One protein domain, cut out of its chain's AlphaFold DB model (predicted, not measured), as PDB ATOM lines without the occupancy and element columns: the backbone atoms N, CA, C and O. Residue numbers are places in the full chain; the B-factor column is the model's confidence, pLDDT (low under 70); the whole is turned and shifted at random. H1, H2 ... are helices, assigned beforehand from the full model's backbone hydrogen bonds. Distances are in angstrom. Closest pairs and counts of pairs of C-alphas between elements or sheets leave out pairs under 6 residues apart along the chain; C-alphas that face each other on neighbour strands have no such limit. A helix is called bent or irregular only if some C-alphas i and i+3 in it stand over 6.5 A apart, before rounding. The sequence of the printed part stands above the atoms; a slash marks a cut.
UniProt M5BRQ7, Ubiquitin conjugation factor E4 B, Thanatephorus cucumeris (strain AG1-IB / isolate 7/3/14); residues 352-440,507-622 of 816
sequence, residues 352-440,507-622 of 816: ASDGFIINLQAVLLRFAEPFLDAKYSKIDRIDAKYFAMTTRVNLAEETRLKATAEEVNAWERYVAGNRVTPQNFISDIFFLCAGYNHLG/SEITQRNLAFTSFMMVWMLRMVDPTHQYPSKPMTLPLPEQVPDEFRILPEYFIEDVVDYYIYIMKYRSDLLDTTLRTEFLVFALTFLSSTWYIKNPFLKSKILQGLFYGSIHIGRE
ATOM      1  N   ALA A 352      17.236  13.743 -47.269       73.31
ATOM      2  CA  ALA A 352      16.422  13.702 -46.054       73.31
ATOM      3  C   ALA A 352      16.635  14.963 -45.197       73.31
ATOM      4  O   ALA A 352      17.700  15.576 -45.240       73.31
ATOM      5  N   SER A 353      15.632  15.338 -44.401       78.69
ATOM      6  CA  SER A 353      15.717  16.487 -43.493       78.69
ATOM      7  C   SER A 353      16.333  16.117 -42.141       78.69
ATOM      8  O   SER A 353      16.142  15.003 -41.648       78.69
ATOM      9  N   ASP A 354      16.990  17.083 -41.497       78.44
ATOM     10  CA  ASP A 354      17.589  16.949 -40.163       78.44
ATOM     11  C   ASP A 354      16.607  16.319 -39.163       78.44
ATOM     12  O   ASP A 354      16.941  15.356 -38.485       78.44
ATOM     13  N   GLY A 355      15.351  16.780 -39.136       81.88
ATOM     14  CA  GLY A 355      14.317  16.235 -38.248       81.88
ATOM     15  C   GLY A 355      13.993  14.752 -38.486       81.88
ATOM     16  O   GLY A 355      13.672  14.045 -37.535       81.88
ATOM     17  N   PHE A 356      14.108  14.248 -39.720       85.44
ATOM     18  CA  PHE A 356      13.969  12.815 -40.002       85.44
ATOM     19  C   PHE A 356      15.189  12.030 -39.499       85.44
ATOM     20  O   PHE A 356      15.032  11.020 -38.811       85.44
ATOM     21  N   ILE A 357      16.400  12.522 -39.784       88.38
ATOM     22  CA  ILE A 357      17.657  11.877 -39.380       88.38
ATOM     23  C   ILE A 357      17.808  11.854 -37.848       88.38
ATOM     24  O   ILE A 357      18.147  10.814 -37.288       88.38
ATOM     25  N   ILE A 358      17.480  12.951 -37.155       88.81
ATOM     26  CA  ILE A 358      17.493  13.054 -35.687       88.81
ATOM     27  C   ILE A 358      16.466  12.108 -35.049       88.81
ATOM     28  O   ILE A 358      16.797  11.414 -34.087       88.81
ATOM     29  N   ASN A 359      15.248  12.009 -35.596       89.69
ATOM     30  CA  ASN A 359      14.244  11.062 -35.095       89.69
ATOM     31  C   ASN A 359      14.693   9.601 -35.272       89.69
ATOM     32  O   ASN A 359      14.524   8.790 -34.359       89.69
ATOM     33  N   LEU A 360      15.311   9.259 -36.407       91.44
ATOM     34  CA  LEU A 360      15.848   7.917 -36.640       91.44
ATOM     35  C   LEU A 360      17.065   7.624 -35.742       91.44
ATOM     36  O   LEU A 360      17.149   6.536 -35.173       91.44
ATOM     37  N   GLN A 361      17.937   8.607 -35.497       92.31
ATOM     38  CA  GLN A 361      19.017   8.492 -34.510       92.31
ATOM     39  C   GLN A 361      18.471   8.286 -33.087       92.31
ATOM     40  O   GLN A 361      18.987   7.446 -32.357       92.31
ATOM     41  N   ALA A 362      17.391   8.966 -32.688       92.88
ATOM     42  CA  ALA A 362      16.752   8.753 -31.385       92.88
ATOM     43  C   ALA A 362      16.181   7.325 -31.227       92.88
ATOM     44  O   ALA A 362      16.266   6.736 -30.145       92.88
ATOM     45  N   VAL A 363      15.660   6.731 -32.308       94.31
ATOM     46  CA  VAL A 363      15.231   5.320 -32.343       94.31
ATOM     47  C   VAL A 363      16.433   4.369 -32.262       94.31
ATOM     48  O   VAL A 363      16.417   3.441 -31.452       94.31
ATOM     49  N   LEU A 364      17.505   4.616 -33.022       95.50
ATOM     50  CA  LEU A 364      18.745   3.827 -32.961       95.50
ATOM     51  C   LEU A 364      19.390   3.875 -31.566       95.50
ATOM     52  O   LEU A 364      19.787   2.839 -31.042       95.50
ATOM     53  N   LEU A 365      19.398   5.039 -30.913       95.50
ATOM     54  CA  LEU A 365      19.871   5.217 -29.536       95.50
ATOM     55  C   LEU A 365      19.025   4.453 -28.501       95.50
ATOM     56  O   LEU A 365      19.561   3.969 -27.501       95.50
ATOM     57  N   ARG A 366      17.715   4.291 -28.734       95.19
ATOM     58  CA  ARG A 366      16.843   3.431 -27.911       95.19
ATOM     59  C   ARG A 366      17.084   1.938 -28.162       95.19
ATOM     60  O   ARG A 366      17.030   1.158 -27.215       95.19
ATOM     61  N   PHE A 367      17.439   1.532 -29.384       95.69
ATOM     62  CA  PHE A 367      17.945   0.176 -29.643       95.69
ATOM     63  C   PHE A 367      19.365  -0.058 -29.093       95.69
ATOM     64  O   PHE A 367      19.723  -1.208 -28.824       95.69
ATOM     65  N   ALA A 368      20.163   0.998 -28.908       96.00
ATOM     66  CA  ALA A 368      21.518   0.915 -28.367       96.00
ATOM     67  C   ALA A 368      21.552   0.783 -26.835       96.00
ATOM     68  O   ALA A 368      22.324  -0.019 -26.311       96.00
ATOM     69  N   GLU A 369      20.692   1.511 -26.112       94.19
ATOM     70  CA  GLU A 369      20.609   1.520 -24.637       94.19
ATOM     71  C   GLU A 369      20.772   0.137 -23.959       94.19
ATOM     72  O   GLU A 369      21.579   0.040 -23.031       94.19
ATOM     73  N   PRO A 370      20.141  -0.964 -24.422       94.12
ATOM     74  CA  PRO A 370      20.326  -2.292 -23.831       94.12
ATOM     75  C   PRO A 370      21.759  -2.848 -23.859       94.12
ATOM     76  O   PRO A 370      22.002  -3.869 -23.208       94.12
ATOM     77  N   PHE A 371      22.695  -2.264 -24.613       94.38
ATOM     78  CA  PHE A 371      24.119  -2.625 -24.609       94.38
ATOM     79  C   PHE A 371      25.075  -1.512 -24.160       94.38
ATOM     80  O   PHE A 371      26.252  -1.800 -23.956       94.38
ATOM     81  N   LEU A 372      24.579  -0.299 -23.907       93.62
ATOM     82  CA  LEU A 372      25.342   0.825 -23.347       93.62
ATOM     83  C   LEU A 372      25.447   0.741 -21.810       93.62
ATOM     84  O   LEU A 372      25.267   1.728 -21.100       93.62
ATOM     85  N   ASP A 373      25.687  -0.456 -21.266       90.94
ATOM     86  CA  ASP A 373      25.759  -0.650 -19.818       90.94
ATOM     87  C   ASP A 373      27.075  -0.117 -19.227       90.94
ATOM     88  O   ASP A 373      28.145  -0.289 -19.806       90.94
ATOM     89  N   ALA A 374      27.014   0.467 -18.027       86.44
ATOM     90  CA  ALA A 374      28.160   1.099 -17.357       86.44
ATOM     91  C   ALA A 374      29.279   0.129 -16.899       86.44
ATOM     92  O   ALA A 374      30.218   0.541 -16.220       86.44
ATOM     93  N   LYS A 375      29.187  -1.169 -17.223       88.25
ATOM     94  CA  LYS A 375      30.279  -2.150 -17.070       88.25
ATOM     95  C   LYS A 375      30.838  -2.604 -18.420       88.25
ATOM     96  O   LYS A 375      31.714  -3.467 -18.440       88.25
ATOM     97  N   TYR A 376      30.332  -2.052 -19.523       92.38
ATOM     98  CA  TYR A 376      30.671  -2.407 -20.895       92.38
ATOM     99  C   TYR A 376      30.496  -3.911 -21.179       92.38
ATOM    100  O   TYR A 376      31.207  -4.494 -21.993       92.38
ATOM    101  N   SER A 377      29.532  -4.567 -20.517       91.56
ATOM    102  CA  SER A 377      29.398  -6.035 -20.484       91.56
ATOM    103  C   SER A 377      29.113  -6.687 -21.844       91.56
ATOM    104  O   SER A 377      29.286  -7.897 -22.006       91.56
ATOM    105  N   LYS A 378      28.677  -5.892 -22.829       93.00
ATOM    106  CA  LYS A 378      28.383  -6.323 -24.203       93.00
ATOM    107  C   LYS A 378      29.346  -5.749 -25.249       93.00
ATOM    108  O   LYS A 378      29.109  -5.951 -26.434       93.00
ATOM    109  N   ILE A 379      30.438  -5.095 -24.847       93.56
ATOM    110  CA  ILE A 379      31.392  -4.461 -25.776       93.56
ATOM    111  C   ILE A 379      32.014  -5.457 -26.769       93.56
ATOM    112  O   ILE A 379      32.113  -5.165 -27.957       93.56
ATOM    113  N   ASP A 380      32.286  -6.685 -26.318       91.25
ATOM    114  CA  ASP A 380      32.813  -7.785 -27.140       91.25
ATOM    115  C   ASP A 380      31.762  -8.416 -28.082       91.25
ATOM    116  O   ASP A 380      32.031  -9.419 -28.741       91.25
ATOM    117  N   ARG A 381      30.532  -7.875 -28.142       91.88
ATOM    118  CA  ARG A 381      29.505  -8.280 -29.122       91.88
ATOM    119  C   ARG A 381      29.609  -7.522 -30.442       91.88
ATOM    120  O   ARG A 381      28.992  -7.957 -31.413       91.88
ATOM    121  N   ILE A 382      30.332  -6.407 -30.476       93.25
ATOM    122  CA  ILE A 382      30.449  -5.565 -31.666       93.25
ATOM    123  C   ILE A 382      31.618  -6.060 -32.503       93.25
ATOM    124  O   ILE A 382      32.775  -5.974 -32.095       93.25
ATOM    125  N   ASP A 383      31.296  -6.584 -33.682       90.50
ATOM    126  CA  ASP A 383      32.289  -7.134 -34.591       90.50
ATOM    127  C   ASP A 383      33.024  -6.010 -35.334       90.50
ATOM    128  O   ASP A 383      32.458  -5.332 -36.192       90.50
ATOM    129  N   ALA A 384      34.309  -5.825 -35.037       89.06
ATOM    130  CA  ALA A 384      35.144  -4.820 -35.692       89.06
ATOM    131  C   ALA A 384      35.353  -5.066 -37.204       89.06
ATOM    132  O   ALA A 384      35.811  -4.175 -37.914       89.06
ATOM    133  N   LYS A 385      34.978  -6.244 -37.727       88.38
ATOM    134  CA  LYS A 385      35.015  -6.582 -39.162       88.38
ATOM    135  C   LYS A 385      33.712  -6.261 -39.896       88.38
ATOM    136  O   LYS A 385      33.633  -6.513 -41.095       88.38
ATOM    137  N   TYR A 386      32.720  -5.674 -39.218       88.56
ATOM    138  CA  TYR A 386      31.396  -5.324 -39.751       88.56
ATOM    139  C   TYR A 386      31.417  -4.722 -41.165       88.56
ATOM    140  O   TYR A 386      30.745  -5.238 -42.058       88.56
ATOM    141  N   PHE A 387      32.221  -3.675 -41.394       86.38
ATOM    142  CA  PHE A 387      32.288  -2.979 -42.688       86.38
ATOM    143  C   PHE A 387      32.814  -3.854 -43.839       86.38
ATOM    144  O   PHE A 387      32.544  -3.556 -44.994       86.38
ATOM    145  N   ALA A 388      33.516  -4.950 -43.539       83.81
ATOM    146  CA  ALA A 388      33.986  -5.923 -44.525       83.81
ATOM    147  C   ALA A 388      33.011  -7.101 -44.743       83.81
ATOM    148  O   ALA A 388      33.316  -8.012 -45.511       83.81
ATOM    149  N   MET A 389      31.851  -7.105 -44.070       81.75
ATOM    150  CA  MET A 389      30.813  -8.140 -44.197       81.75
ATOM    151  C   MET A 389      29.475  -7.625 -44.740       81.75
ATOM    152  O   MET A 389      28.616  -8.440 -45.075       81.75
ATOM    153  N   THR A 390      29.249  -6.309 -44.793       81.56
ATOM    154  CA  THR A 390      27.935  -5.742 -45.128       81.56
ATOM    155  C   THR A 390      28.022  -4.457 -45.933       81.56
ATOM    156  O   THR A 390      28.946  -3.668 -45.771       81.56
ATOM    157  N   THR A 391      26.993  -4.214 -46.740       80.62
ATOM    158  CA  THR A 391      26.787  -2.968 -47.491       80.62
ATOM    159  C   THR A 391      25.723  -2.059 -46.860       80.62
ATOM    160  O   THR A 391      25.421  -1.008 -47.420       80.62
ATOM    161  N   ARG A 392      25.168  -2.420 -45.685       81.75
ATOM    162  CA  ARG A 392      24.163  -1.617 -44.946       81.75
ATOM    163  C   ARG A 392      24.599  -0.174 -44.675       81.75
ATOM    164  O   ARG A 392      23.754   0.713 -44.625       81.75
ATOM    165  N   VAL A 393      25.895   0.041 -44.450       83.50
ATOM    166  CA  VAL A 393      26.512   1.361 -44.288       83.50
ATOM    167  C   VAL A 393      27.530   1.506 -45.410       83.50
ATOM    168  O   VAL A 393      28.539   0.802 -45.422       83.50
ATOM    169  N   ASN A 394      27.247   2.378 -46.374       81.81
ATOM    170  CA  ASN A 394      28.164   2.645 -47.476       81.81
ATOM    171  C   ASN A 394      29.288   3.577 -47.000       81.81
ATOM    172  O   ASN A 394      29.012   4.675 -46.531       81.81
ATOM    173  N   LEU A 395      30.541   3.146 -47.156       84.19
ATOM    174  CA  LEU A 395      31.745   3.917 -46.823       84.19
ATOM    175  C   LEU A 395      32.644   4.159 -48.058       84.19
ATOM    176  O   LEU A 395      33.866   4.254 -47.926       84.19
ATOM    177  N   ALA A 396      32.077   4.176 -49.270       80.25
ATOM    178  CA  ALA A 396      32.846   4.299 -50.515       80.25
ATOM    179  C   ALA A 396      33.551   5.659 -50.681       80.25
ATOM    180  O   ALA A 396      34.656   5.706 -51.217       80.25
ATOM    181  N   GLU A 397      32.933   6.743 -50.205       81.62
ATOM    182  CA  GLU A 397      33.487   8.109 -50.263       81.62
ATOM    183  C   GLU A 397      34.202   8.516 -48.955       81.62
ATOM    184  O   GLU A 397      34.856   9.554 -48.892       81.62
ATOM    185  N   GLU A 398      34.138   7.663 -47.927       88.19
ATOM    186  CA  GLU A 398      34.630   7.941 -46.574       88.19
ATOM    187  C   GLU A 398      36.141   7.715 -46.425       88.19
ATOM    188  O   GLU A 398      36.656   6.611 -46.660       88.19
ATOM    189  N   THR A 399      36.857   8.744 -45.957       90.88
ATOM    190  CA  THR A 399      38.284   8.655 -45.607       90.88
ATOM    191  C   THR A 399      38.482   7.745 -44.397       90.88
ATOM    192  O   THR A 399      37.647   7.708 -43.495       90.88
ATOM    193  N   ARG A 400      39.583   6.980 -44.357       93.06
ATOM    194  CA  ARG A 400      39.854   5.992 -43.292       93.06
ATOM    195  C   ARG A 400      41.082   6.360 -42.468       93.06
ATOM    196  O   ARG A 400      42.107   6.738 -43.039       93.06
ATOM    197  N   LEU A 401      41.006   6.144 -41.151       92.69
ATOM    198  CA  LEU A 401      41.995   6.584 -40.154       92.69
ATOM    199  C   LEU A 401      43.454   6.293 -40.539       92.69
ATOM    200  O   LEU A 401      44.329   7.131 -40.295       92.69
ATOM    201  N   LYS A 402      43.737   5.114 -41.119       92.19
ATOM    202  CA  LYS A 402      45.089   4.724 -41.557       92.19
ATOM    203  C   LYS A 402      45.104   3.644 -42.657       92.19
ATOM    204  O   LYS A 402      45.935   2.729 -42.612       92.19
ATOM    205  N   ALA A 403      44.223   3.751 -43.651       90.75
ATOM    206  CA  ALA A 403      44.186   2.846 -44.808       90.75
ATOM    207  C   ALA A 403      44.031   3.602 -46.143       90.75
ATOM    208  O   ALA A 403      43.453   4.689 -46.188       90.75
ATOM    209  N   THR A 404      44.549   3.043 -47.240       89.94
ATOM    210  CA  THR A 404      44.178   3.443 -48.611       89.94
ATOM    211  C   THR A 404      42.972   2.641 -49.111       89.94
ATOM    212  O   THR A 404      42.654   1.581 -48.573       89.94
ATOM    213  N   ALA A 405      42.325   3.096 -50.190       87.19
ATOM    214  CA  ALA A 405      41.260   2.330 -50.842       87.19
ATOM    215  C   ALA A 405      41.732   0.943 -51.333       87.19
ATOM    216  O   ALA A 405      40.948  -0.004 -51.333       87.19
ATOM    217  N   GLU A 406      43.008   0.799 -51.707       88.88
ATOM    218  CA  GLU A 406      43.606  -0.486 -52.101       88.88
ATOM    219  C   GLU A 406      43.775  -1.427 -50.899       88.88
ATOM    220  O   GLU A 406      43.462  -2.613 -51.002       88.88
ATOM    221  N   GLU A 407      44.203  -0.901 -49.747       90.12
ATOM    222  CA  GLU A 407      44.321  -1.663 -48.497       90.12
ATOM    223  C   GLU A 407      42.949  -2.110 -47.972       90.12
ATOM    224  O   GLU A 407      42.793  -3.265 -47.580       90.12
ATOM    225  N   VAL A 408      41.935  -1.237 -48.038       87.19
ATOM    226  CA  VAL A 408      40.538  -1.574 -47.705       87.19
ATOM    227  C   VAL A 408      40.020  -2.690 -48.622       87.19
ATOM    228  O   VAL A 408      39.564  -3.721 -48.134       87.19
ATOM    229  N   ASN A 409      40.196  -2.553 -49.941       87.44
ATOM    230  CA  ASN A 409      39.829  -3.587 -50.916       87.44
ATOM    231  C   ASN A 409      40.541  -4.931 -50.669       87.44
ATOM    232  O   ASN A 409      39.971  -5.995 -50.920       87.44
ATOM    233  N   ALA A 410      41.801  -4.912 -50.224       88.62
ATOM    234  CA  ALA A 410      42.545  -6.123 -49.887       88.62
ATOM    235  C   ALA A 410      42.010  -6.781 -48.602       88.62
ATOM    236  O   ALA A 410      41.841  -8.002 -48.564       88.62
ATOM    237  N   TRP A 411      41.688  -5.978 -47.586       86.50
ATOM    238  CA  TRP A 411      41.095  -6.438 -46.330       86.50
ATOM    239  C   TRP A 411      39.703  -7.053 -46.525       86.50
ATOM    240  O   TRP A 411      39.442  -8.151 -46.037       86.50
ATOM    241  N   GLU A 412      38.829  -6.404 -47.295       85.75
ATOM    242  CA  GLU A 412      37.484  -6.908 -47.608       85.75
ATOM    243  C   GLU A 412      37.542  -8.287 -48.286       85.75
ATOM    244  O   GLU A 412      36.842  -9.219 -47.883       85.75
ATOM    245  N   ARG A 413      38.455  -8.470 -49.250       86.31
ATOM    246  CA  ARG A 413      38.693  -9.769 -49.909       86.31
ATOM    247  C   ARG A 413      39.214 -10.831 -48.939       86.31
ATOM    248  O   ARG A 413      38.832 -11.994 -49.063       86.31
ATOM    249  N   TYR A 414      40.060 -10.453 -47.980       86.25
ATOM    250  CA  TYR A 414      40.562 -11.356 -46.941       86.25
ATOM    251  C   TYR A 414      39.445 -11.814 -45.985       86.25
ATOM    252  O   TYR A 414      39.299 -13.013 -45.739       86.25
ATOM    253  N   VAL A 415      38.604 -10.892 -45.501       83.50
ATOM    254  CA  VAL A 415      37.461 -11.218 -44.628       83.50
ATOM    255  C   VAL A 415      36.435 -12.091 -45.360       83.50
ATOM    256  O   VAL A 415      36.027 -13.126 -44.827       83.50
ATOM    257  N   ALA A 416      36.083 -11.743 -46.603       79.31
ATOM    258  CA  ALA A 416      35.165 -12.527 -47.430       79.31
ATOM    259  C   ALA A 416      35.708 -13.936 -47.740       79.31
ATOM    260  O   ALA A 416      34.976 -14.925 -47.642       79.31
ATOM    261  N   GLY A 417      37.005 -14.055 -48.053       74.69
ATOM    262  CA  GLY A 417      37.672 -15.340 -48.294       74.69
ATOM    263  C   GLY A 417      37.629 -16.283 -47.088       74.69
ATOM    264  O   GLY A 417      37.462 -17.492 -47.255       74.69
ATOM    265  N   ASN A 418      37.684 -15.732 -45.872       76.44
ATOM    266  CA  ASN A 418      37.628 -16.489 -44.621       76.44
ATOM    267  C   ASN A 418      36.211 -16.940 -44.209       76.44
ATOM    268  O   ASN A 418      36.067 -17.577 -43.166       76.44
ATOM    269  N   ARG A 419      35.171 -16.651 -45.011       60.47
ATOM    270  CA  ARG A 419      33.764 -17.050 -44.771       60.47
ATOM    271  C   ARG A 419      33.231 -16.680 -43.379       60.47
ATOM    272  O   ARG A 419      32.473 -17.447 -42.786       60.47
ATOM    273  N   VAL A 420      33.615 -15.516 -42.852       62.16
ATOM    274  CA  VAL A 420      33.076 -15.037 -41.573       62.16
ATOM    275  C   VAL A 420      31.581 -14.755 -41.752       62.16
ATOM    276  O   VAL A 420      31.195 -13.934 -42.582       62.16
ATOM    277  N   THR A 421      30.732 -15.497 -41.041       57.06
ATOM    278  CA  THR A 421      29.274 -15.430 -41.210       57.06
ATOM    279  C   THR A 421      28.704 -14.184 -40.519       57.06
ATOM    280  O   THR A 421      29.162 -13.862 -39.421       57.06
ATOM    281  N   PRO A 422      27.714 -13.478 -41.101       57.66
ATOM    282  CA  PRO A 422      27.441 -12.108 -40.678       57.66
ATOM    283  C   PRO A 422      26.864 -11.954 -39.262       57.66
ATOM    284  O   PRO A 422      25.918 -12.633 -38.870       57.66
ATOM    285  N   GLN A 423      27.372 -10.925 -38.576       68.38
ATOM    286  CA  GLN A 423      26.551  -9.781 -38.160       68.38
ATOM    287  C   GLN A 423      25.380 -10.085 -37.211       68.38
ATOM    288  O   GLN A 423      24.260 -10.388 -37.613       68.38
ATOM    289  N   ASN A 424      25.629  -9.899 -35.914       82.44
ATOM    290  CA  ASN A 424      24.560  -9.816 -34.922       82.44
ATOM    291  C   ASN A 424      23.942  -8.400 -34.880       82.44
ATOM    292  O   ASN A 424      24.608  -7.406 -35.177       82.44
ATOM    293  N   PHE A 425      22.688  -8.306 -34.427       90.00
ATOM    294  CA  PHE A 425      21.913  -7.057 -34.376       90.00
ATOM    295  C   PHE A 425      22.541  -5.941 -33.513       90.00
ATOM    296  O   PHE A 425      22.321  -4.767 -33.787       90.00
ATOM    297  N   ILE A 426      23.364  -6.272 -32.505       93.50
ATOM    298  CA  ILE A 426      24.085  -5.257 -31.712       93.50
ATOM    299  C   ILE A 426      25.121  -4.539 -32.588       93.50
ATOM    300  O   ILE A 426      25.268  -3.325 -32.482       93.50
ATOM    301  N   SER A 427      25.790  -5.263 -33.492       93.00
ATOM    302  CA  SER A 427      26.704  -4.650 -34.464       93.00
ATOM    303  C   SER A 427      25.944  -3.786 -35.478       93.00
ATOM    304  O   SER A 427      26.342  -2.645 -35.687       93.00
ATOM    305  N   ASP A 428      24.828  -4.278 -36.043       92.19
ATOM    306  CA  ASP A 428      23.961  -3.483 -36.940       92.19
ATOM    307  C   ASP A 428      23.579  -2.142 -36.295       92.19
ATOM    308  O   ASP A 428      23.843  -1.082 -36.860       92.19
ATOM    309  N   ILE A 429      23.025  -2.171 -35.078       95.31
ATOM    310  CA  ILE A 429      22.605  -0.959 -34.365       95.31
ATOM    311  C   ILE A 429      23.791  -0.060 -33.998       95.31
ATOM    312  O   ILE A 429      23.679   1.150 -34.159       95.31
ATOM    313  N   PHE A 430      24.927  -0.606 -33.553       96.06
ATOM    314  CA  PHE A 430      26.108   0.199 -33.220       96.06
ATOM    315  C   PHE A 430      26.648   0.966 -34.437       96.06
ATOM    316  O   PHE A 430      26.819   2.182 -34.374       96.06
ATOM    317  N   PHE A 431      26.872   0.283 -35.561       95.00
ATOM    318  CA  PHE A 431      27.445   0.911 -36.752       95.00
ATOM    319  C   PHE A 431      26.446   1.813 -37.494       95.00
ATOM    320  O   PHE A 431      26.856   2.838 -38.043       95.00
ATOM    321  N   LEU A 432      25.142   1.505 -37.456       94.69
ATOM    322  CA  LEU A 432      24.103   2.434 -37.914       94.69
ATOM    323  C   LEU A 432      24.042   3.682 -37.025       94.69
ATOM    324  O   LEU A 432      24.050   4.789 -37.550       94.69
ATOM    325  N   CYS A 433      24.045   3.537 -35.698       95.81
ATOM    326  CA  CYS A 433      23.991   4.669 -34.767       95.81
ATOM    327  C   CYS A 433      25.238   5.571 -34.858       95.81
ATOM    328  O   CYS A 433      25.125   6.782 -34.689       95.81
ATOM    329  N   ALA A 434      26.404   5.022 -35.221       95.81
ATOM    330  CA  ALA A 434      27.584   5.817 -35.566       95.81
ATOM    331  C   ALA A 434      27.374   6.640 -36.854       95.81
ATOM    332  O   ALA A 434      27.605   7.846 -36.855       95.81
ATOM    333  N   GLY A 435      26.883   6.029 -37.940       93.38
ATOM    334  CA  GLY A 435      26.610   6.750 -39.195       93.38
ATOM    335  C   GLY A 435      25.492   7.799 -39.078       93.38
ATOM    336  O   GLY A 435      25.601   8.893 -39.625       93.38
ATOM    337  N   TYR A 436      24.435   7.505 -38.315       93.00
ATOM    338  CA  TYR A 436      23.336   8.441 -38.049       93.00
ATOM    339  C   TYR A 436      23.688   9.516 -37.004       93.00
ATOM    340  O   TYR A 436      23.087  10.591 -37.018       93.00
ATOM    341  N   ASN A 437      24.697   9.298 -36.151       94.56
ATOM    342  CA  ASN A 437      25.294  10.367 -35.349       94.56
ATOM    343  C   ASN A 437      26.022  11.389 -36.238       94.56
ATOM    344  O   ASN A 437      25.792  12.592 -36.082       94.56
ATOM    345  N   HIS A 438      26.830  10.908 -37.190       93.19
ATOM    346  CA  HIS A 438      27.587  11.741 -38.126       93.19
ATOM    347  C   HIS A 438      26.662  12.599 -39.001       93.19
ATOM    348  O   HIS A 438      26.709  13.830 -38.971       93.19
ATOM    349  N   LEU A 439      25.752  11.937 -39.725       89.50
ATOM    350  CA  LEU A 439      24.804  12.581 -40.641       89.50
ATOM    351  C   LEU A 439      23.718  13.396 -39.920       89.50
ATOM    352  O   LEU A 439      23.113  14.277 -40.527       89.50
ATOM    353  N   GLY A 440      23.450  13.084 -38.649       90.12
ATOM    354  CA  GLY A 440      22.448  13.735 -37.810       90.12
ATOM    355  C   GLY A 440      23.063  14.726 -36.834       90.12
ATOM    356  O   GLY A 440      23.416  15.840 -37.206       90.12
ATOM    357  N   SER A 507      17.217  16.602 -23.149       90.25
ATOM    358  CA  SER A 507      17.997  15.862 -22.160       90.25
ATOM    359  C   SER A 507      17.915  14.344 -22.324       90.25
ATOM    360  O   SER A 507      18.850  13.681 -21.885       90.25
ATOM    361  N   GLU A 508      16.888  13.784 -22.978       90.44
ATOM    362  CA  GLU A 508      16.855  12.341 -23.257       90.44
ATOM    363  C   GLU A 508      17.818  12.001 -24.405       90.44
ATOM    364  O   GLU A 508      18.699  11.155 -24.244       90.44
ATOM    365  N   ILE A 509      17.709  12.704 -25.538       91.25
ATOM    366  CA  ILE A 509      18.581  12.509 -26.705       91.25
ATOM    367  C   ILE A 509      20.040  12.785 -26.325       91.25
ATOM    368  O   ILE A 509      20.911  11.969 -26.628       91.25
ATOM    369  N   THR A 510      20.313  13.879 -25.603       93.50
ATOM    370  CA  THR A 510      21.684  14.234 -25.205       93.50
ATOM    371  C   THR A 510      22.307  13.187 -24.278       93.50
ATOM    372  O   THR A 510      23.447  12.787 -24.496       93.50
ATOM    373  N   GLN A 511      21.580  12.691 -23.270       93.25
ATOM    374  CA  GLN A 511      22.118  11.670 -22.359       93.25
ATOM    375  C   GLN A 511      22.358  10.333 -23.072       93.25
ATOM    376  O   GLN A 511      23.411   9.722 -22.881       93.25
ATOM    377  N   ARG A 512      21.427   9.902 -23.934       94.69
ATOM    378  CA  ARG A 512      21.585   8.675 -24.729       94.69
ATOM    379  C   ARG A 512      22.765   8.763 -25.691       94.69
ATOM    380  O   ARG A 512      23.566   7.833 -25.748       94.69
ATOM    381  N   ASN A 513      22.887   9.869 -26.427       95.81
ATOM    382  CA  ASN A 513      23.969  10.032 -27.391       95.81
ATOM    383  C   ASN A 513      25.324  10.150 -26.684       95.81
ATOM    384  O   ASN A 513      26.269   9.503 -27.106       95.81
ATOM    385  N   LEU A 514      25.407  10.858 -25.551       95.62
ATOM    386  CA  LEU A 514      26.624  10.931 -24.735       95.62
ATOM    387  C   LEU A 514      27.066   9.558 -24.199       95.62
ATOM    388  O   LEU A 514      28.257   9.250 -24.245       95.62
ATOM    389  N   ALA A 515      26.127   8.706 -23.770       95.62
ATOM    390  CA  ALA A 515      26.419   7.318 -23.402       95.62
ATOM    391  C   ALA A 515      26.909   6.485 -24.604       95.62
ATOM    392  O   ALA A 515      27.865   5.721 -24.476       95.62
ATOM    393  N   PHE A 516      26.313   6.670 -25.789       97.50
ATOM    394  CA  PHE A 516      26.777   6.034 -27.025       97.50
ATOM    395  C   PHE A 516      28.187   6.504 -27.427       97.50
ATOM    396  O   PHE A 516      29.045   5.677 -27.726       97.50
ATOM    397  N   THR A 517      28.473   7.809 -27.373       96.75
ATOM    398  CA  THR A 517      29.793   8.377 -27.691       96.75
ATOM    399  C   THR A 517      30.872   7.915 -26.705       96.75
ATOM    400  O   THR A 517      31.964   7.542 -27.132       96.75
ATOM    401  N   SER A 518      30.567   7.879 -25.402       95.75
ATOM    402  CA  SER A 518      31.429   7.286 -24.363       95.75
ATOM    403  C   SER A 518      31.758   5.827 -24.685       95.75
ATOM    404  O   SER A 518      32.927   5.458 -24.818       95.75
ATOM    405  N   PHE A 519      30.734   5.015 -24.935       97.19
ATOM    406  CA  PHE A 519      30.900   3.614 -25.291       97.19
ATOM    407  C   PHE A 519      31.719   3.429 -26.583       97.19
ATOM    408  O   PHE A 519      32.581   2.552 -26.643       97.19
ATOM    409  N   MET A 520      31.518   4.277 -27.597       96.94
ATOM    410  CA  MET A 520      32.287   4.251 -28.845       96.94
ATOM    411  C   MET A 520      33.770   4.606 -28.624       96.94
ATOM    412  O   MET A 520      34.640   3.949 -29.201       96.94
ATOM    413  N   MET A 521      34.084   5.559 -27.732       97.31
ATOM    414  CA  MET A 521      35.464   5.802 -27.280       97.31
ATOM    415  C   MET A 521      36.056   4.569 -26.595       97.31
ATOM    416  O   MET A 521      37.155   4.145 -26.946       97.31
ATOM    417  N   VAL A 522      35.341   3.977 -25.633       96.69
ATOM    418  CA  VAL A 522      35.823   2.816 -24.868       96.69
ATOM    419  C   VAL A 522      36.033   1.597 -25.777       96.69
ATOM    420  O   VAL A 522      37.014   0.875 -25.603       96.69
ATOM    421  N   TRP A 523      35.190   1.409 -26.796       96.88
ATOM    422  CA  TRP A 523      35.332   0.361 -27.815       96.88
ATOM    423  C   TRP A 523      36.558   0.581 -28.709       96.88
ATOM    424  O   TRP A 523      37.371  -0.334 -28.855       96.88
ATOM    425  N   MET A 524      36.769   1.799 -29.222       97.06
ATOM    426  CA  MET A 524      37.994   2.138 -29.960       97.06
ATOM    427  C   MET A 524      39.255   1.941 -29.106       97.06
ATOM    428  O   MET A 524      40.246   1.399 -29.589       97.06
ATOM    429  N   LEU A 525      39.218   2.330 -27.828       96.38
ATOM    430  CA  LEU A 525      40.335   2.139 -26.901       96.38
ATOM    431  C   LEU A 525      40.621   0.655 -26.627       96.38
ATOM    432  O   LEU A 525      41.775   0.237 -26.677       96.38
ATOM    433  N   ARG A 526      39.585  -0.164 -26.417       95.31
ATOM    434  CA  ARG A 526      39.706  -1.622 -26.248       95.31
ATOM    435  C   ARG A 526      40.236  -2.324 -27.503       95.31
ATOM    436  O   ARG A 526      40.928  -3.333 -27.382       95.31
ATOM    437  N   MET A 527      39.957  -1.786 -28.693       93.75
ATOM    438  CA  MET A 527      40.502  -2.285 -29.958       93.75
ATOM    439  C   MET A 527      42.011  -2.023 -30.093       93.75
ATOM    440  O   MET A 527      42.724  -2.874 -30.621       93.75
ATOM    441  N   VAL A 528      42.508  -0.875 -29.617       95.19
ATOM    442  CA  VAL A 528      43.938  -0.511 -29.721       95.19
ATOM    443  C   VAL A 528      44.786  -0.918 -28.508       95.19
ATOM    444  O   VAL A 528      46.009  -0.972 -28.627       95.19
ATOM    445  N   ASP A 529      44.162  -1.238 -27.369       94.50
ATOM    446  CA  ASP A 529      44.788  -1.864 -26.197       94.50
ATOM    447  C   ASP A 529      45.386  -3.240 -26.560       94.50
ATOM    448  O   ASP A 529      44.622  -4.171 -26.822       94.50
ATOM    449  N   PRO A 530      46.719  -3.443 -26.483       90.69
ATOM    450  CA  PRO A 530      47.353  -4.733 -26.791       90.69
ATOM    451  C   PRO A 530      46.945  -5.891 -25.868       90.69
ATOM    452  O   PRO A 530      47.342  -7.032 -26.097       90.69
ATOM    453  N   THR A 531      46.210  -5.614 -24.786       91.56
ATOM    454  CA  THR A 531      45.666  -6.622 -23.868       91.56
ATOM    455  C   THR A 531      44.158  -6.841 -24.009       91.56
ATOM    456  O   THR A 531      43.643  -7.767 -23.377       91.56
ATOM    457  N   HIS A 532      43.469  -6.027 -24.822       91.75
ATOM    458  CA  HIS A 532      42.011  -6.000 -25.021       91.75
ATOM    459  C   HIS A 532      41.194  -6.084 -23.712       91.75
ATOM    460  O   HIS A 532      40.144  -6.721 -23.643       91.75
ATOM    461  N   GLN A 533      41.694  -5.464 -22.640       92.00
ATOM    462  CA  GLN A 533      41.130  -5.509 -21.286       92.00
ATOM    463  C   GLN A 533      40.612  -4.151 -20.800       92.00
ATOM    464  O   GLN A 533      39.889  -4.118 -19.803       92.00
ATOM    465  N   TYR A 534      40.903  -3.050 -21.495       92.50
ATOM    466  CA  TYR A 534      40.272  -1.755 -21.238       92.50
ATOM    467  C   TYR A 534      38.729  -1.852 -21.333       92.50
ATOM    468  O   TYR A 534      38.230  -2.525 -22.242       92.50
ATOM    469  N   PRO A 535      37.949  -1.239 -20.416       91.19
ATOM    470  CA  PRO A 535      38.367  -0.390 -19.294       91.19
ATOM    471  C   PRO A 535      38.646  -1.144 -17.980       91.19
ATOM    472  O   PRO A 535      39.133  -0.538 -17.028       91.19
ATOM    473  N   SER A 536      38.390  -2.456 -17.908       90.31
ATOM    474  CA  SER A 536      38.618  -3.287 -16.708       90.31
ATOM    475  C   SER A 536      40.078  -3.320 -16.242       90.31
ATOM    476  O   SER A 536      40.356  -3.624 -15.081       90.31
ATOM    477  N   LYS A 537      41.017  -3.008 -17.139       90.31
ATOM    478  CA  LYS A 537      42.437  -2.796 -16.852       90.31
ATOM    479  C   LYS A 537      42.895  -1.486 -17.510       90.31
ATOM    480  O   LYS A 537      42.526  -1.243 -18.660       90.31
ATOM    481  N   PRO A 538      43.703  -0.645 -16.838       88.81
ATOM    482  CA  PRO A 538      44.268   0.543 -17.467       88.81
ATOM    483  C   PRO A 538      45.261   0.156 -18.573       88.81
ATOM    484  O   PRO A 538      46.095  -0.733 -18.386       88.81
ATOM    485  N   MET A 539      45.184   0.854 -19.707       90.50
ATOM    486  CA  MET A 539      46.165   0.742 -20.789       90.50
ATOM    487  C   MET A 539      47.516   1.334 -20.370       90.50
ATOM    488  O   MET A 539      47.580   2.278 -19.579       90.50
ATOM    489  N   THR A 540      48.586   0.833 -20.983       90.12
ATOM    490  CA  THR A 540      49.915   1.454 -20.944       90.12
ATOM    491  C   THR A 540      50.115   2.277 -22.215       90.12
ATOM    492  O   THR A 540      49.779   1.809 -23.300       90.12
ATOM    493  N   LEU A 541      50.672   3.484 -22.086       91.44
ATOM    494  CA  LEU A 541      51.012   4.358 -23.213       91.44
ATOM    495  C   LEU A 541      52.541   4.575 -23.293       91.44
ATOM    496  O   LEU A 541      53.216   4.516 -22.259       91.44
ATOM    497  N   PRO A 542      53.109   4.870 -24.479       91.44
ATOM    498  CA  PRO A 542      52.452   4.859 -25.791       91.44
ATOM    499  C   PRO A 542      52.058   3.442 -26.239       91.44
ATOM    500  O   PRO A 542      52.534   2.449 -25.688       91.44
ATOM    501  N   LEU A 543      51.188   3.364 -27.244       93.81
ATOM    502  CA  LEU A 543      50.798   2.111 -27.893       93.81
ATOM    503  C   LEU A 543      51.938   1.538 -28.777       93.81
ATOM    504  O   LEU A 543      52.936   2.223 -29.013       93.81
ATOM    505  N   PRO A 544      51.824   0.302 -29.302       92.56
ATOM    506  CA  PRO A 544      52.753  -0.228 -30.306       92.56
ATOM    507  C   PRO A 544      52.744   0.566 -31.624       92.56
ATOM    508  O   PRO A 544      51.778   1.250 -31.952       92.56
ATOM    509  N   GLU A 545      53.796   0.448 -32.441       91.19
ATOM    510  CA  GLU A 545      53.808   1.039 -33.796       91.19
ATOM    511  C   GLU A 545      52.923   0.266 -34.795       91.19
ATOM    512  O   GLU A 545      52.394   0.847 -35.750       91.19
ATOM    513  N   GLN A 546      52.716  -1.034 -34.548       90.25
ATOM    514  CA  GLN A 546      51.781  -1.873 -35.292       90.25
ATOM    515  C   GLN A 546      50.338  -1.536 -34.887       90.25
ATOM    516  O   GLN A 546      49.902  -1.834 -33.778       90.25
ATOM    517  N   VAL A 547      49.598  -0.930 -35.814       92.69
ATOM    518  CA  VAL A 547      48.180  -0.579 -35.646       92.69
ATOM    519  C   VAL A 547      47.317  -1.755 -36.127       92.69
ATOM    520  O   VAL A 547      47.557  -2.204 -37.249       92.69
ATOM    521  N   PRO A 548      46.326  -2.241 -35.350       92.56
ATOM    522  CA  PRO A 548      45.406  -3.297 -35.789       92.56
ATOM    523  C   PRO A 548      44.656  -2.907 -37.066       92.56
ATOM    524  O   PRO A 548      44.134  -1.793 -37.146       92.56
ATOM    525  N   ASP A 549      44.574  -3.799 -38.054       89.69
ATOM    526  CA  ASP A 549      43.951  -3.483 -39.347       89.69
ATOM    527  C   ASP A 549      42.454  -3.155 -39.201       89.69
ATOM    528  O   ASP A 549      41.978  -2.215 -39.839       89.69
ATOM    529  N   GLU A 550      41.753  -3.799 -38.260       90.62
ATOM    530  CA  GLU A 550      40.383  -3.458 -37.853       90.62
ATOM    531  C   GLU A 550      40.213  -1.983 -37.431       90.62
ATOM    532  O   GLU A 550      39.159  -1.401 -37.667       90.62
ATOM    533  N   PHE A 551      41.247  -1.353 -36.856       94.50
ATOM    534  CA  PHE A 551      41.229   0.072 -36.502       94.50
ATOM    535  C   PHE A 551      41.569   0.964 -37.704       94.50
ATOM    536  O   PHE A 551      40.987   2.032 -37.888       94.50
ATOM    537  N   ARG A 552      42.513   0.531 -38.549       93.81
ATOM    538  CA  ARG A 552      43.011   1.308 -39.702       93.81
ATOM    539  C   ARG A 552      41.928   1.616 -40.735       93.81
ATOM    540  O   ARG A 552      42.000   2.664 -41.382       93.81
ATOM    541  N   ILE A 553      40.976   0.697 -40.895       91.50
ATOM    542  CA  ILE A 553      39.875   0.754 -41.868       91.50
ATOM    543  C   ILE A 553      38.650   1.544 -41.388       91.50
ATOM    544  O   ILE A 553      37.754   1.785 -42.204       91.50
ATOM    545  N   LEU A 554      38.579   1.930 -40.105       94.50
ATOM    546  CA  LEU A 554      37.479   2.750 -39.593       94.50
ATOM    547  C   LEU A 554      37.467   4.113 -40.309       94.50
ATOM    548  O   LEU A 554      38.543   4.660 -40.587       94.50
ATOM    549  N   PRO A 555      36.284   4.664 -40.625       94.81
ATOM    550  CA  PRO A 555      36.189   5.979 -41.240       94.81
ATOM    551  C   PRO A 555      36.579   7.080 -40.241       94.81
ATOM    552  O   PRO A 555      36.413   6.920 -39.031       94.81
ATOM    553  N   GLU A 556      37.127   8.194 -40.730       95.06
ATOM    554  CA  GLU A 556      37.696   9.247 -39.870       95.06
ATOM    555  C   GLU A 556      36.653   9.889 -38.935       95.06
ATOM    556  O   GLU A 556      37.001  10.285 -37.814       95.06
ATOM    557  N   TYR A 557      35.368   9.863 -39.319       95.12
ATOM    558  CA  TYR A 557      34.276  10.382 -38.496       95.12
ATOM    559  C   TYR A 557      34.141   9.701 -37.126       95.12
ATOM    560  O   TYR A 557      33.706  10.346 -36.178       95.12
ATOM    561  N   PHE A 558      34.604   8.453 -36.953       96.75
ATOM    562  CA  PHE A 558      34.582   7.766 -35.649       96.75
ATOM    563  C   PHE A 558      35.338   8.528 -34.549       96.75
ATOM    564  O   PHE A 558      35.004   8.398 -33.374       96.75
ATOM    565  N   ILE A 559      36.348   9.325 -34.911       97.31
ATOM    566  CA  ILE A 559      37.096  10.173 -33.971       97.31
ATOM    567  C   ILE A 559      36.621  11.630 -34.043       97.31
ATOM    568  O   ILE A 559      36.604  12.315 -33.021       97.31
ATOM    569  N   GLU A 560      36.230  12.105 -35.226       95.69
ATOM    570  CA  GLU A 560      35.779  13.484 -35.434       95.69
ATOM    571  C   GLU A 560      34.481  13.780 -34.676       95.69
ATOM    572  O   GLU A 560      34.438  14.720 -33.881       95.69
ATOM    573  N   ASP A 561      33.477  12.916 -34.833       96.81
ATOM    574  CA  ASP A 561      32.177  13.000 -34.168       96.81
ATOM    575  C   ASP A 561      32.305  13.037 -32.647       96.81
ATOM    576  O   ASP A 561      31.655  13.839 -31.977       96.81
ATOM    577  N   VAL A 562      33.157  12.163 -32.095       97.50
ATOM    578  CA  VAL A 562      33.433  12.090 -30.655       97.50
ATOM    579  C   VAL A 562      33.912  13.441 -30.149       97.50
ATOM    580  O   VAL A 562      33.425  13.940 -29.135       97.50
ATOM    581  N   VAL A 563      34.881  14.030 -30.847       97.44
ATOM    582  CA  VAL A 563      35.511  15.274 -30.425       97.44
ATOM    583  C   VAL A 563      34.561  16.454 -30.593       97.44
ATOM    584  O   VAL A 563      34.410  17.229 -29.651       97.44
ATOM    585  N   ASP A 564      33.887  16.579 -31.734       96.56
ATOM    586  CA  ASP A 564      32.959  17.682 -31.990       96.56
ATOM    587  C   ASP A 564      31.741  17.625 -31.051       96.56
ATOM    588  O   ASP A 564      31.338  18.658 -30.502       96.56
ATOM    589  N   TYR A 565      31.214  16.426 -30.771       96.81
ATOM    590  CA  TYR A 565      30.133  16.237 -29.805       96.81
ATOM    591  C   TYR A 565      30.582  16.569 -28.376       96.81
ATOM    592  O   TYR A 565      29.931  17.369 -27.703       96.81
ATOM    593  N   TYR A 566      31.733  16.066 -27.911       96.75
ATOM    594  CA  TYR A 566      32.248  16.439 -26.585       96.75
ATOM    595  C   TYR A 566      32.564  17.939 -26.481       96.75
ATOM    596  O   TYR A 566      32.293  18.538 -25.442       96.75
ATOM    597  N   ILE A 567      33.050  18.585 -27.546       95.31
ATOM    598  CA  ILE A 567      33.227  20.046 -27.598       95.31
ATOM    599  C   ILE A 567      31.882  20.774 -27.459       95.31
ATOM    600  O   ILE A 567      31.819  21.790 -26.761       95.31
ATOM    601  N   TYR A 568      30.806  20.280 -28.081       94.88
ATOM    602  CA  TYR A 568      29.460  20.832 -27.903       94.88
ATOM    603  C   TYR A 568      28.975  20.674 -26.453       94.88
ATOM    604  O   TYR A 568      28.598  21.663 -25.821       94.88
ATOM    605  N   ILE A 569      29.071  19.471 -25.877       95.06
ATOM    606  CA  ILE A 569      28.653  19.216 -24.490       95.06
ATOM    607  C   ILE A 569      29.470  20.052 -23.496       95.06
ATOM    608  O   ILE A 569      28.886  20.683 -22.620       95.06
ATOM    609  N   MET A 570      30.792  20.175 -23.658       92.75
ATOM    610  CA  MET A 570      31.623  21.034 -22.799       92.75
ATOM    611  C   MET A 570      31.210  22.515 -22.840       92.75
ATOM    612  O   MET A 570      31.334  23.201 -21.826       92.75
ATOM    613  N   LYS A 571      30.714  23.012 -23.982       90.19
ATOM    614  CA  LYS A 571      30.239  24.399 -24.144       90.19
ATOM    615  C   LYS A 571      28.850  24.626 -23.548       90.19
ATOM    616  O   LYS A 571      28.660  25.610 -22.840       90.19
ATOM    617  N   TYR A 572      27.893  23.752 -23.865       89.81
ATOM    618  CA  TYR A 572      26.463  24.013 -23.652       89.81
ATOM    619  C   TYR A 572      25.819  23.150 -22.558       89.81
ATOM    620  O   TYR A 572      24.881  23.607 -21.912       89.81
ATOM    621  N   ARG A 573      26.322  21.930 -22.318       90.75
ATOM    622  CA  ARG A 573      25.752  20.934 -21.387       90.75
ATOM    623  C   ARG A 573      26.808  20.304 -20.468       90.75
ATOM    624  O   ARG A 573      26.840  19.094 -20.243       90.75
ATOM    625  N   SER A 574      27.700  21.134 -19.923       90.25
ATOM    626  CA  SER A 574      28.781  20.686 -19.025       90.25
ATOM    627  C   SER A 574      28.277  20.101 -17.696       90.25
ATOM    628  O   SER A 574      29.039  19.441 -16.993       90.25
ATOM    629  N   ASP A 575      26.986  20.274 -17.390       89.88
ATOM    630  CA  ASP A 575      26.256  19.609 -16.310       89.88
ATOM    631  C   ASP A 575      26.156  18.083 -16.477       89.88
ATOM    632  O   ASP A 575      26.081  17.373 -15.477       89.88
ATOM    633  N   LEU A 576      26.191  17.576 -17.716       91.94
ATOM    634  CA  LEU A 576      26.079  16.143 -18.016       91.94
ATOM    635  C   LEU A 576      27.414  15.387 -17.941       91.94
ATOM    636  O   LEU A 576      27.423  14.157 -17.945       91.94
ATOM    637  N   LEU A 577      28.546  16.094 -17.881       92.44
ATOM    638  CA  LEU A 577      29.875  15.482 -17.847       92.44
ATOM    639  C   LEU A 577      30.309  15.219 -16.401       92.44
ATOM    640  O   LEU A 577      30.875  16.086 -15.729       92.44
ATOM    641  N   ASP A 578      30.060  13.994 -15.942       92.44
ATOM    642  CA  ASP A 578      30.534  13.470 -14.660       92.44
ATOM    643  C   ASP A 578      32.049  13.150 -14.681       92.44
ATOM    644  O   ASP A 578      32.742  13.316 -15.687       92.44
ATOM    645  N   THR A 579      32.596  12.681 -13.556       92.56
ATOM    646  CA  THR A 579      34.015  12.298 -13.464       92.56
ATOM    647  C   THR A 579      34.376  11.141 -14.403       92.56
ATOM    648  O   THR A 579      35.501  11.105 -14.908       92.56
ATOM    649  N   THR A 580      33.449  10.216 -14.663       93.19
ATOM    650  CA  THR A 580      33.651   9.040 -15.523       93.19
ATOM    651  C   THR A 580      33.849   9.467 -16.976       93.19
ATOM    652  O   THR A 580      34.926   9.264 -17.536       93.19
ATOM    653  N   LEU A 581      32.876  10.188 -17.540       94.75
ATOM    654  CA  LEU A 581      32.871  10.673 -18.924       94.75
ATOM    655  C   LEU A 581      34.039  11.632 -19.209       94.75
ATOM    656  O   LEU A 581      34.650  11.577 -20.280       94.75
ATOM    657  N   ARG A 582      34.398  12.490 -18.242       95.31
ATOM    658  CA  ARG A 582      35.599  13.345 -18.321       95.31
ATOM    659  C   ARG A 582      36.895  12.525 -18.356       95.31
ATOM    660  O   ARG A 582      37.837  12.910 -19.048       95.31
ATOM    661  N   THR A 583      36.958  11.419 -17.612       95.50
ATOM    662  CA  THR A 583      38.137  10.538 -17.565       95.50
ATOM    663  C   THR A 583      38.273   9.727 -18.849       95.50
ATOM    664  O   THR A 583      39.366   9.667 -19.405       95.50
ATOM    665  N   GLU A 584      37.180   9.169 -19.367       95.38
ATOM    666  CA  GLU A 584      37.156   8.435 -20.640       95.38
ATOM    667  C   GLU A 584      37.612   9.320 -21.804       95.38
ATOM    668  O   GLU A 584      38.526   8.940 -22.536       95.38
ATOM    669  N   PHE A 585      37.079  10.544 -21.912       97.69
ATOM    670  CA  PHE A 585      37.512  11.508 -22.926       97.69
ATOM    671  C   PHE A 585      38.992  11.896 -22.786       97.69
ATOM    672  O   PHE A 585      39.717  11.987 -23.779       97.69
ATOM    673  N   LEU A 586      39.480  12.085 -21.553       97.06
ATOM    674  CA  LEU A 586      40.893  12.369 -21.302       97.06
ATOM    675  C   LEU A 586      41.796  11.198 -21.716       97.06
ATOM    676  O   LEU A 586      42.841  11.425 -22.325       97.06
ATOM    677  N   VAL A 587      41.413   9.958 -21.401       96.81
ATOM    678  CA  VAL A 587      42.167   8.758 -21.795       96.81
ATOM    679  C   VAL A 587      42.138   8.582 -23.313       96.81
ATOM    680  O   VAL A 587      43.190   8.365 -23.905       96.81
ATOM    681  N   PHE A 588      40.981   8.755 -23.956       97.81
ATOM    682  CA  PHE A 588      40.828   8.740 -25.413       97.81
ATOM    683  C   PHE A 588      41.774   9.737 -26.094       97.81
ATOM    684  O   PHE A 588      42.621   9.351 -26.905       97.81
ATOM    685  N   ALA A 589      41.710  11.007 -25.691       97.62
ATOM    686  CA  ALA A 589      42.538  12.059 -26.262       97.62
ATOM    687  C   ALA A 589      44.043  11.839 -26.016       97.62
ATOM    688  O   ALA A 589      44.850  12.030 -26.927       97.62
ATOM    689  N   LEU A 590      44.442  11.401 -24.815       96.69
ATOM    690  CA  LEU A 590      45.845  11.106 -24.500       96.69
ATOM    691  C   LEU A 590      46.382   9.885 -25.251       96.69
ATOM    692  O   LEU A 590      47.547   9.896 -25.646       96.69
ATOM    693  N   THR A 591      45.570   8.853 -25.481       96.62
ATOM    694  CA  THR A 591      45.982   7.670 -26.251       96.62
ATOM    695  C   THR A 591      46.396   8.068 -27.666       96.62
ATOM    696  O   THR A 591      47.516   7.772 -28.088       96.62
ATOM    697  N   PHE A 592      45.556   8.832 -28.369       96.25
ATOM    698  CA  PHE A 592      45.821   9.216 -29.758       96.25
ATOM    699  C   PHE A 592      46.793  10.401 -29.919       96.25
ATOM    700  O   PHE A 592      47.498  10.459 -30.925       96.25
ATOM    701  N   LEU A 593      46.923  11.292 -28.924       94.75
ATOM    702  CA  LEU A 593      47.960  12.341 -28.915       94.75
ATOM    703  C   LEU A 593      49.338  11.857 -28.430       94.75
ATOM    704  O   LEU A 593      50.338  12.502 -28.740       94.75
ATOM    705  N   SER A 594      49.426  10.732 -27.711       93.56
ATOM    706  CA  SER A 594      50.711  10.077 -27.399       93.56
ATOM    707  C   SER A 594      51.150   9.090 -28.484       93.56
ATOM    708  O   SER A 594      52.349   8.913 -28.697       93.56
ATOM    709  N   SER A 595      50.187   8.487 -29.188       94.38
ATOM    710  CA  SER A 595      50.395   7.459 -30.215       94.38
ATOM    711  C   SER A 595      50.004   7.984 -31.601       94.38
ATOM    712  O   SER A 595      49.184   7.400 -32.311       94.38
ATOM    713  N   THR A 596      50.573   9.130 -31.990       91.25
ATOM    714  CA  THR A 596      50.137   9.947 -33.143       91.25
ATOM    715  C   THR A 596      50.210   9.237 -34.499       91.25
ATOM    716  O   THR A 596      49.601   9.705 -35.461       91.25
ATOM    717  N   TRP A 597      50.901   8.100 -34.599       91.75
ATOM    718  CA  TRP A 597      50.951   7.225 -35.779       91.75
ATOM    719  C   TRP A 597      49.697   6.361 -35.981       91.75
ATOM    720  O   TRP A 597      49.604   5.700 -37.016       91.75
ATOM    721  N   TYR A 598      48.744   6.333 -35.041       94.19
ATOM    722  CA  TYR A 598      47.446   5.666 -35.231       94.19
ATOM    723  C   TYR A 598      46.526   6.426 -36.195       94.19
ATOM    724  O   TYR A 598      45.701   5.806 -36.858       94.19
ATOM    725  N   ILE A 599      46.699   7.746 -36.311       93.44
ATOM    726  CA  ILE A 599      45.878   8.627 -37.149       93.44
ATOM    727  C   ILE A 599      46.742   9.196 -38.280       93.44
ATOM    728  O   ILE A 599      47.808   9.770 -38.034       93.44
ATOM    729  N   LYS A 600      46.285   9.075 -39.529       89.06
ATOM    730  CA  LYS A 600      46.956   9.659 -40.698       89.06
ATOM    731  C   LYS A 600      46.667  11.157 -40.833       89.06
ATOM    732  O   LYS A 600      47.606  11.941 -40.958       89.06
ATOM    733  N   ASN A 601      45.396  11.555 -40.773       89.75
ATOM    734  CA  ASN A 601      44.959  12.939 -40.963       89.75
ATOM    735  C   ASN A 601      45.476  13.880 -39.841       89.75
ATOM    736  O   ASN A 601      45.194  13.641 -38.663       89.75
ATOM    737  N   PRO A 602      46.227  14.957 -40.158       87.88
ATOM    738  CA  PRO A 602      46.719  15.898 -39.151       87.88
ATOM    739  C   PRO A 602      45.614  16.783 -38.550       87.88
ATOM    740  O   PRO A 602      45.690  17.114 -37.367       87.88
ATOM    741  N   PHE A 603      44.571  17.128 -39.315       86.94
ATOM    742  CA  PHE A 603      43.454  17.949 -38.835       86.94
ATOM    743  C   PHE A 603      42.682  17.242 -37.723       86.94
ATOM    744  O   PHE A 603      42.349  17.862 -36.715       86.94
ATOM    745  N   LEU A 604      42.496  15.926 -37.849       91.81
ATOM    746  CA  LEU A 604      41.845  15.095 -36.839       91.81
ATOM    747  C   LEU A 604      42.617  15.100 -35.501       91.81
ATOM    748  O   LEU A 604      42.016  15.199 -34.433       91.81
ATOM    749  N   LYS A 605      43.958  15.121 -35.538       92.81
ATOM    750  CA  LYS A 605      44.803  15.289 -34.335       92.81
ATOM    751  C   LYS A 605      44.644  16.685 -33.723       92.81
ATOM    752  O   LYS A 605      44.516  16.817 -32.506       92.81
ATOM    753  N   SER A 606      44.598  17.724 -34.561       92.69
ATOM    754  CA  SER A 606      44.330  19.098 -34.116       92.69
ATOM    755  C   SER A 606      42.923  19.265 -33.531       92.69
ATOM    756  O   SER A 606      42.776  20.027 -32.575       92.69
ATOM    757  N   LYS A 607      41.914  18.514 -34.002       93.38
ATOM    758  CA  LYS A 607      40.600  18.420 -33.347       93.38
ATOM    759  C   LYS A 607      40.712  17.808 -31.950       93.38
ATOM    760  O   LYS A 607      40.270  18.445 -30.999       93.38
ATOM    761  N   ILE A 608      41.365  16.653 -31.774       97.00
ATOM    762  CA  ILE A 608      41.551  16.037 -30.437       97.00
ATOM    763  C   ILE A 608      42.224  17.022 -29.458       97.00
ATOM    764  O   ILE A 608      41.780  17.185 -28.319       97.00
ATOM    765  N   LEU A 609      43.251  17.748 -29.916       96.31
ATOM    766  CA  LEU A 609      43.860  18.847 -29.157       96.31
ATOM    767  C   LEU A 609      42.852  19.966 -28.831       96.31
ATOM    768  O   LEU A 609      42.861  20.488 -27.717       96.31
ATOM    769  N   GLN A 610      42.005  20.361 -29.785       94.88
ATOM    770  CA  GLN A 610      40.963  21.368 -29.574       94.88
ATOM    771  C   GLN A 610      39.957  20.916 -28.499       94.88
ATOM    772  O   GLN A 610      39.555  21.731 -27.672       94.88
ATOM    773  N   GLY A 611      39.632  19.621 -28.438       96.12
ATOM    774  CA  GLY A 611      38.824  19.019 -27.375       96.12
ATOM    775  C   GLY A 611      39.460  19.154 -25.989       96.12
ATOM    776  O   GLY A 611      38.820  19.645 -25.058       96.12
ATOM    777  N   LEU A 612      40.751  18.821 -25.853       96.75
ATOM    778  CA  LEU A 612      41.493  19.069 -24.607       96.75
ATOM    779  C   LEU A 612      41.570  20.562 -24.254       96.75
ATOM    780  O   LEU A 612      41.515  20.920 -23.077       96.75
ATOM    781  N   PHE A 613      41.671  21.437 -25.257       95.50
ATOM    782  CA  PHE A 613      41.666  22.883 -25.060       95.50
ATOM    783  C   PHE A 613      40.318  23.376 -24.524       95.50
ATOM    784  O   PHE A 613      40.318  24.043 -23.492       95.50
ATOM    785  N   TYR A 614      39.179  22.996 -25.114       94.19
ATOM    786  CA  TYR A 614      37.860  23.343 -24.564       94.19
ATOM    787  C   TYR A 614      37.669  22.795 -23.143       94.19
ATOM    788  O   TYR A 614      37.207  23.530 -22.272       94.19
ATOM    789  N   GLY A 615      38.147  21.579 -22.863       92.50
ATOM    790  CA  GLY A 615      38.177  21.015 -21.509       92.50
ATOM    791  C   GLY A 615      39.074  21.765 -20.511       92.50
ATOM    792  O   GLY A 615      38.920  21.584 -19.305       92.50
ATOM    793  N   SER A 616      39.988  22.623 -20.978       91.69
ATOM    794  CA  SER A 616      40.834  23.486 -20.136       91.69
ATOM    795  C   SER A 616      40.281  24.904 -19.927       91.69
ATOM    796  O   SER A 616      40.756  25.610 -19.037       91.69
ATOM    797  N   ILE A 617      39.287  25.342 -20.713       88.44
ATOM    798  CA  ILE A 617      38.709  26.689 -20.586       88.44
ATOM    799  C   ILE A 617      37.943  26.806 -19.264       88.44
ATOM    800  O   ILE A 617      37.160  25.932 -18.897       88.44
ATOM    801  N   HIS A 618      38.149  27.918 -18.558       83.06
ATOM    802  CA  HIS A 618      37.450  28.229 -17.312       83.06
ATOM    803  C   HIS A 618      35.954  28.478 -17.575       83.06
ATOM    804  O   HIS A 618      35.597  29.454 -18.239       83.06
ATOM    805  N   ILE A 619      35.073  27.623 -17.043       72.81
ATOM    806  CA  ILE A 619      33.618  27.697 -17.259       72.81
ATOM    807  C   ILE A 619      32.895  27.741 -15.908       72.81
ATOM    808  O   ILE A 619      32.951  26.802 -15.114       72.81
ATOM    809  N   GLY A 620      32.184  28.842 -15.647       72.06
ATOM    810  CA  GLY A 620      31.321  29.008 -14.473       72.06
ATOM    811  C   GLY A 620      32.057  28.854 -13.135       72.06
ATOM    812  O   GLY A 620      32.693  29.791 -12.655       72.06
ATOM    813  N   ARG A 621      31.921  27.680 -12.505       70.38
ATOM    814  CA  ARG A 621      32.571  27.334 -11.226       70.38
ATOM    815  C   ARG A 621      33.902  26.590 -11.398       70.38
ATOM    816  O   ARG A 621      34.712  26.617 -10.475       70.38
ATOM    817  N   GLU A 622      34.142  25.976 -12.556       74.69
ATOM    818  CA  GLU A 622      35.326  25.158 -12.849       74.69
ATOM    819  C   GLU A 622      36.522  26.066 -13.183       74.69
ATOM    820  O   GLU A 622      36.836  26.331 -14.347       74.69
TER     821      GLU A 622
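AT A GLANCE: This is residues 352 to 440 and 507 to 622 of the 816 residues of the protein "Ubiquitin conjugation factor E4 B" of Thanatephorus cucumeris (strain AG1-IB / isolate 7/3/14) (UniProt M5BRQ7). Look first for four helices, H4, H6, H7 and H8, gathered in a bundle, with H4 in the middle of the domain and H7 and H8 folded back on each other as a hairpin. H1 and H3 run side by side in opposite directions as a second group; residues 362 to 369 of H1 pack on H4, and residues 434 to 438 of H3 pack on H6. H2 lies far out and touches no helix, with the short H5 between it and H4, while residues 617 to 622 after H8 make a tail at the other end of the longest axis. The printed part has 205 residues with eight named helices, H1 to H8 in order along the chain, and no named strand; its class is all helix. It is compact, with a radius of gyration of the C-alphas of 16.7 A, and it spans 57 by 40 by 32 A.

IN THESE COORDINATES: Find C-alpha 354 at (17.589, 16.949, -40.163); from there H1 runs through residues 354 to 371, 25.8 A long. H1 is irregular, but only just: C-alphas 367 and 370 are 6.7 A apart. Residues 372 to 404 then hold no named element. H2 is residues 405 to 417, 18.2 A, and H3 is residues 425 to 440, 21.1 A. Past the cut, C-alpha 507 at (17.997, 15.862, -22.160) begins H4, residues 507 to 528, the longest helix at 31.6 A. After residues 529 to 548, which hold no named element, come H5, residues 549 to 552, 4.9 A, and H6, residues 557 to 572, 21.6 A. H7 is residues 579 to 594, 21.9 A. H8, residues 602 to 616, 21.3 A, ends at C-alpha 616 at (40.834, 23.486, -20.136).

HOW THE PARTS SIT: Start at H4, the hub, which touches four helices. The bundle, helices gathered together, holds H4, H6, H7 and H8 and is up and down, each running against the one before it. H4 touches H7 at a steep tilt of 40 degrees, the same way; the closest C-alphas, Met 521 and Phe 588, are 6.4 A apart. H4 and H6 only just touch, with 3 pairs of C-alphas within 8 A, the closest Thr 517 and Val 562 at 6.0 A. H6 touches H8 at a shallow tilt of 24 degrees, the closest C-alphas being Ile 567 and Gly 611 at 5.7 A. H7 and H8 form a hairpin at 36 degrees, only just steep, with the C-alphas of Ala 589 and Ile 608 closest at 5.9 A. Outside the bundle, H1 touches H3 at a shallow tilt of 32 degrees, opposite ways; the C-alphas of Ile 357 and Gly 440 are closest at 5.4 A. With residues 362 to 369 alone H1 touches H4, at a steep tilt of 61 degrees; Leu 365 and Arg 512 have the closest C-alphas, 6.2 A. H3 touches H6 through His 438 and Asp 561, their closest C-alphas 6.2 A apart. H5 touches H4, the C-alphas of Met 527 and Phe 551 being closest at 7.0 A, and is near H2. H2 and H4 are apart. Every O i to N i+4 pair is within hydrogen-bond range in H2, H3, H4, H7 and H8; the count is 12 of 14 in H1 and 11 of 12 in H6, and H5 is too short for such a pair.

THE WHOLE: The two C-alphas farthest apart are those of Gly 417 and Arg 621, 56.8 A. Residues 441 to 506 are not printed, and C-alphas 440 and 507 stand 16.4 A apart across the cut. The links from H1 to H2 and from H4 to H5 are long. The model's mean pLDDT of the printed part is 90.5; look for values under 70 at residues 419 to 423.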